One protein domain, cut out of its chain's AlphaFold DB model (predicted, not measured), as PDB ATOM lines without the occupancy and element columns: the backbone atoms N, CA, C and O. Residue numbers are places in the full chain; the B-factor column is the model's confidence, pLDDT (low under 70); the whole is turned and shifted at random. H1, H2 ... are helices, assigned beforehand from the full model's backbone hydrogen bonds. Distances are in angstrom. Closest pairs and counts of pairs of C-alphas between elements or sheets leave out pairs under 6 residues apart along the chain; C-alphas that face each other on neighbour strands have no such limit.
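This is residues 498 to 540 of the 621 residues of an uncharacterized protein of Chloroflexi bacterium (UniProt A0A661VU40). A looping stretch, residues 498 to 515, leads into one long helix, H1, and lies along one side of it; a short helix, H2, turns off the far end of H1 and makes a corner with it. The printed part has 43 residues with two named helices, H1 then H2, and no named strand; its class is all helix. It is only just compact, close to loose, with a radius of gyration of the C-alphas of 10.5 A and spans of 29 by 21 by 16 A.

H1, residues 516 to 531, touches H2, residues 533 to 538, only at the corner by their tight link, with residues 528 to 530 alone. Their closest C-alphas, those of Lys 529 and Leu 535, are 5.4 A apart. Their lines are about perpendicular, at 76 degrees. In H1 and H2 every O i to N i+4 pair is within hydrogen-bond range.

H1 begins at C-alpha 516, (106.293, 76.836, 144.448), and is 22.2 A long. H2 ends at C-alpha 538, (130.473, 83.221, 135.007).

The C-alphas of Gly 513 and Ala 534, the two farthest apart, are 29.6 A apart. The printed part has no cut. The model's pLDDT is under 70 at residues 505 to 506, 534 and 536 to 537.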
ATOM      1  N   MET A 498     108.989  83.882 130.764       87.88
ATOM      2  CA  MET A 498     108.290  83.511 131.998       87.88
ATOM      3  C   MET A 498     106.844  83.062 131.776       87.88
ATOM      4  O   MET A 498     106.423  82.097 132.412       87.88
ATOM      5  N   SER A 499     106.090  83.723 130.887       85.38
ATOM      6  CA  SER A 499     104.700  83.335 130.589       85.38
ATOM      7  C   SER A 499     104.619  81.937 129.990       85.38
ATOM      8  O   SER A 499     103.723  81.168 130.324       85.38
ATOM      9  N   ASP A 500     105.582  81.604 129.130       84.31
ATOM     10  CA  ASP A 500     105.613  80.327 128.428       84.31
ATOM     11  C   ASP A 500     106.358  79.256 129.243       84.31
ATOM     12  O   ASP A 500     106.384  78.094 128.836       84.31
ATOM     13  N   ASN A 501     106.972  79.632 130.377       87.50
ATOM     14  CA  ASN A 501     107.930  78.826 131.139       87.50
ATOM     15  C   ASN A 501     108.995  78.200 130.214       87.50
ATOM     16  O   ASN A 501     109.248  76.993 130.233       87.50
ATOM     17  N   ARG A 502     109.594  79.019 129.343       83.94
ATOM     18  CA  ARG A 502     110.555  78.578 128.324       83.94
ATOM     19  C   ARG A 502     111.768  79.492 128.261       83.94
ATOM     20  O   ARG A 502     111.651  80.705 128.113       83.94
ATOM     21  N   LYS A 503     112.951  78.882 128.281       82.94
ATOM     22  CA  LYS A 503     114.225  79.534 127.974       82.94
ATOM     23  C   LYS A 503     114.377  79.748 126.462       82.94
ATOM     24  O   LYS A 503     113.585  79.269 125.647       82.94
ATOM     25  N   GLY A 504     115.421  80.479 126.066       70.56
ATOM     26  CA  GLY A 504     115.696  80.804 124.662       70.56
ATOM     27  C   GLY A 504     116.005  79.601 123.756       70.56
ATOM     28  O   GLY A 504     115.767  79.684 122.554       70.56
ATOM     29  N   ASP A 505     116.489  78.499 124.324       65.56
ATOM     30  CA  ASP A 505     116.725  77.204 123.666       65.56
ATOM     31  C   ASP A 505     115.466  76.310 123.624       65.56
ATOM     32  O   ASP A 505     115.451  75.264 122.976       65.56
ATOM     33  N   GLY A 506     114.381  76.739 124.275       69.88
ATOM     34  CA  GLY A 506     113.140  75.988 124.407       69.88
ATOM     35  C   GLY A 506     113.104  75.034 125.603       69.88
ATOM     36  O   GLY A 506     112.077  74.377 125.791       69.88
ATOM     37  N   SER A 507     114.145  74.956 126.439       75.75
ATOM     38  CA  SER A 507     114.066  74.221 127.705       75.75
ATOM     39  C   SER A 507     113.086  74.909 128.661       75.75
ATOM     40  O   SER A 507     112.756  76.084 128.496       75.75
ATOM     41  N   TYR A 508     112.609  74.193 129.676       85.12
ATOM     42  CA  TYR A 508     111.801  74.815 130.725       85.12
ATOM     43  C   TYR A 508     112.664  75.692 131.642       85.12
ATOM     44  O   TYR A 508     113.848  75.394 131.837       85.12
ATOM     45  N   ILE A 509     112.089  76.770 132.192       87.38
ATOM     46  CA  ILE A 509     112.743  77.570 133.244       87.38
ATOM     47  C   ILE A 509     112.681  76.801 134.567       87.38
ATOM     48  O   ILE A 509     113.692  76.667 135.251       87.38
ATOM     49  N   TYR A 510     111.516  76.233 134.872       88.94
ATOM     50  CA  TYR A 510     111.269  75.334 135.999       88.94
ATOM     51  C   TYR A 510     110.376  74.166 135.563       88.94
ATOM     52  O   TYR A 510     109.621  74.274 134.592       88.94
ATOM     53  N   HIS A 511     110.422  73.041 136.274       90.56
ATOM     54  CA  HIS A 511     109.514  71.929 136.007       90.56
ATOM     55  C   HIS A 511     108.130  72.213 136.594       90.56
ATOM     56  O   HIS A 511     107.983  72.827 137.648       90.56
ATOM     57  N   VAL A 512     107.081  71.747 135.914       86.75
ATOM     58  CA  VAL A 512     105.693  71.952 136.370       86.75
ATOM     59  C   VAL A 512     105.435  71.263 137.716       86.75
ATOM     60  O   VAL A 512     104.645  71.775 138.504       86.75
ATOM     61  N   GLY A 513     106.142  70.165 138.001       88.44
ATOM     62  CA  GLY A 513     106.089  69.456 139.281       88.44
ATOM     63  C   GLY A 513     106.972  70.037 140.389       88.44
ATOM     64  O   GLY A 513     106.911  69.526 141.496       88.44
ATOM     65  N   ASP A 514     107.778  71.073 140.120       90.50
ATOM     66  CA  ASP A 514     108.595  71.707 141.164       90.50
ATOM     67  C   ASP A 514     107.699  72.382 142.222       90.50
ATOM     68  O   ASP A 514     106.654  72.960 141.884       90.50
ATOM     69  N   ASP A 515     108.143  72.393 143.481       93.25
ATOM     70  CA  ASP A 515     107.479  73.144 144.550       93.25
ATOM     71  C   ASP A 515     107.436  74.652 144.237       93.25
ATOM     72  O   ASP A 515     108.330  75.169 143.552       93.25
ATOM     73  N   PRO A 516     106.430  75.404 144.730       91.50
ATOM     74  CA  PRO A 516     106.293  76.836 144.448       91.50
ATOM     75  C   PRO A 516     107.554  77.657 144.755       91.50
ATOM     76  O   PRO A 516     107.920  78.541 143.978       91.50
ATOM     77  N   GLU A 517     108.252  77.332 145.842       88.00
ATOM     78  CA  GLU A 517     109.497  77.995 146.243       88.00
ATOM     79  C   GLU A 517     110.633  77.729 145.248       88.00
ATOM     80  O   GLU A 517     111.339  78.653 144.836       88.00
ATOM     81  N   ILE A 518     110.754  76.486 144.774       88.12
ATOM     82  CA  ILE A 518     111.742  76.085 143.765       88.12
ATOM     83  C   ILE A 518     111.440  76.776 142.431       88.12
ATOM     84  O   ILE A 518     112.352  77.296 141.781       88.12
ATOM     85  N   LYS A 519     110.164  76.843 142.032       90.31
ATOM     86  CA  LYS A 519     109.735  77.584 140.835       90.31
ATOM     87  C   LYS A 519     110.111  79.056 140.939       90.31
ATOM     88  O   LYS A 519     110.646  79.612 139.977       90.31
ATOM     89  N   MET A 520     109.869  79.680 142.093       86.25
ATOM     90  CA  MET A 520     110.223  81.077 142.339       86.25
ATOM     91  C   MET A 520     111.739  81.292 142.251       86.25
ATOM     92  O   MET A 520     112.174  82.205 141.548       86.25
ATOM     93  N   LEU A 521     112.539  80.429 142.884       85.12
ATOM     94  CA  LEU A 521     114.000  80.520 142.871       85.12
ATOM     95  C   LEU A 521     114.572  80.368 141.453       85.12
ATOM     96  O   LEU A 521     115.322  81.233 141.005       85.12
ATOM     97  N   LYS A 522     114.159  79.329 140.713       88.38
ATOM     98  CA  LYS A 522     114.588  79.099 139.319       88.38
ATOM     99  C   LYS A 522     114.181  80.250 138.396       88.38
ATOM    100  O   LYS A 522     114.944  80.653 137.518       88.38
ATOM    101  N   SER A 523     112.995  80.819 138.611       90.94
ATOM    102  CA  SER A 523     112.520  81.991 137.865       90.94
ATOM    103  C   SER A 523     113.354  83.235 138.167       90.94
ATOM    104  O   SER A 523     113.755  83.946 137.245       90.94
ATOM    105  N   ALA A 524     113.654  83.487 139.443       86.44
ATOM    106  CA  ALA A 524     114.484  84.607 139.871       86.44
ATOM    107  C   ALA A 524     115.916  84.486 139.326       86.44
ATOM    108  O   ALA A 524     116.453  85.459 138.797       86.44
ATOM    109  N   GLU A 525     116.502  83.289 139.380       86.06
ATOM    110  CA  GLU A 525     117.815  82.996 138.803       86.06
ATOM    111  C   GLU A 525     117.826  83.242 137.288       86.06
ATOM    112  O   GLU A 525     118.711  83.929 136.767       86.06
ATOM    113  N   TYR A 526     116.809  82.748 136.573       87.94
ATOM    114  CA  TYR A 526     116.669  82.978 135.139       87.94
ATOM    115  C   TYR A 526     116.563  84.470 134.810       87.94
ATOM    116  O   TYR A 526     117.299  84.962 133.952       87.94
ATOM    117  N   LEU A 527     115.698  85.213 135.507       87.75
ATOM    118  CA  LEU A 527     115.558  86.658 135.318       87.75
ATOM    119  C   LEU A 527     116.873  87.390 135.608       87.75
ATOM    120  O   LEU A 527     117.275  88.238 134.811       87.75
ATOM    121  N   ALA A 528     117.586  87.024 136.676       85.25
ATOM    122  CA  ALA A 528     118.887  87.597 137.002       85.25
ATOM    123  C   ALA A 528     119.912  87.357 135.881       85.25
ATOM    124  O   ALA A 528     120.554  88.308 135.433       85.25
ATOM    125  N   LYS A 529     120.009  86.128 135.352       83.12
ATOM    126  CA  LYS A 529     120.884  85.783 134.213       83.12
ATOM    127  C   LYS A 529     120.476  86.506 132.922       83.12
ATOM    128  O   LYS A 529     121.342  86.923 132.148       83.12
ATOM    129  N   GLN A 530     119.176  86.710 132.688       84.38
ATOM    130  CA  GLN A 530     118.681  87.467 131.532       84.38
ATOM    131  C   GLN A 530     118.860  88.976 131.672       84.38
ATOM    132  O   GLN A 530     118.963  89.656 130.654       84.38
ATOM    133  N   TRP A 531     118.892  89.528 132.885       83.75
ATOM    134  CA  TRP A 531     119.075  90.965 133.114       83.75
ATOM    135  C   TRP A 531     120.545  91.348 133.258       83.75
ATOM    136  O   TRP A 531     120.941  92.423 132.807       83.75
ATOM    137  N   VAL A 532     121.366  90.443 133.789       79.88
ATOM    138  CA  VAL A 532     122.793  90.635 134.034       79.88
ATOM    139  C   VAL A 532     123.587  89.585 133.260       79.88
ATOM    140  O   VAL A 532     123.885  88.504 133.765       79.88
ATOM    141  N   ARG A 533     123.984  89.916 132.025       75.88
ATOM    142  CA  ARG A 533     124.642  88.956 131.120       75.88
ATOM    143  C   ARG A 533     125.961  88.396 131.678       75.88
ATOM    144  O   ARG A 533     126.326  87.283 131.322       75.88
ATOM    145  N   ALA A 534     126.639  89.116 132.579       69.56
ATOM    146  CA  ALA A 534     127.841  88.632 133.276       69.56
ATOM    147  C   ALA A 534     127.586  87.341 134.047       69.56
ATOM    148  O   ALA A 534     128.445  86.468 134.054       69.56
ATOM    149  N   LEU A 535     126.416  87.212 134.679       71.19
ATOM    150  CA  LEU A 535     126.089  86.022 135.458       71.19
ATOM    151  C   LEU A 535     126.050  84.783 134.557       71.19
ATOM    152  O   LEU A 535     126.593  83.752 134.925       71.19
ATOM    153  N   ALA A 536     125.524  84.919 133.336       69.75
ATOM    154  CA  ALA A 536     125.524  83.845 132.342       69.75
ATOM    155  C   ALA A 536     126.919  83.530 131.757       69.75
ATOM    156  O   ALA A 536     127.104  82.474 131.165       69.75
ATOM    157  N   LEU A 537     127.894  84.442 131.879       69.50
ATOM    158  CA  LEU A 537     129.284  84.190 131.476       69.50
ATOM    159  C   LEU A 537     130.090  83.494 132.577       69.50
ATOM    160  O   LEU A 537     130.971  82.698 132.263       69.50
ATOM    161  N   LEU A 538     129.818  83.825 133.843       70.94
ATOM    162  CA  LEU A 538     130.473  83.221 135.007       70.94
ATOM    163  C   LEU A 538     129.943  81.818 135.293       70.94
ATOM    164  O   LEU A 538     130.715  80.943 135.671       70.94
ATOM    165  N   ASP A 539     128.647  81.619 135.078       75.19
ATOM    166  CA  ASP A 539     127.966  80.344 135.251       75.19
ATOM    167  C   ASP A 539     127.177  80.000 133.973       75.19
ATOM    168  O   ASP A 539     125.954  80.196 133.908       75.19
ATOM    169  N   PRO A 540     127.886  79.588 132.900       76.06
ATOM    170  CA  PRO A 540     127.244  79.151 131.672       76.06
ATOM    171  C   PRO A 540     126.504  77.838 131.927       76.06
ATOM    172  O   PRO A 540     127.049  76.918 132.535       76.06
TER     173      PRO A 540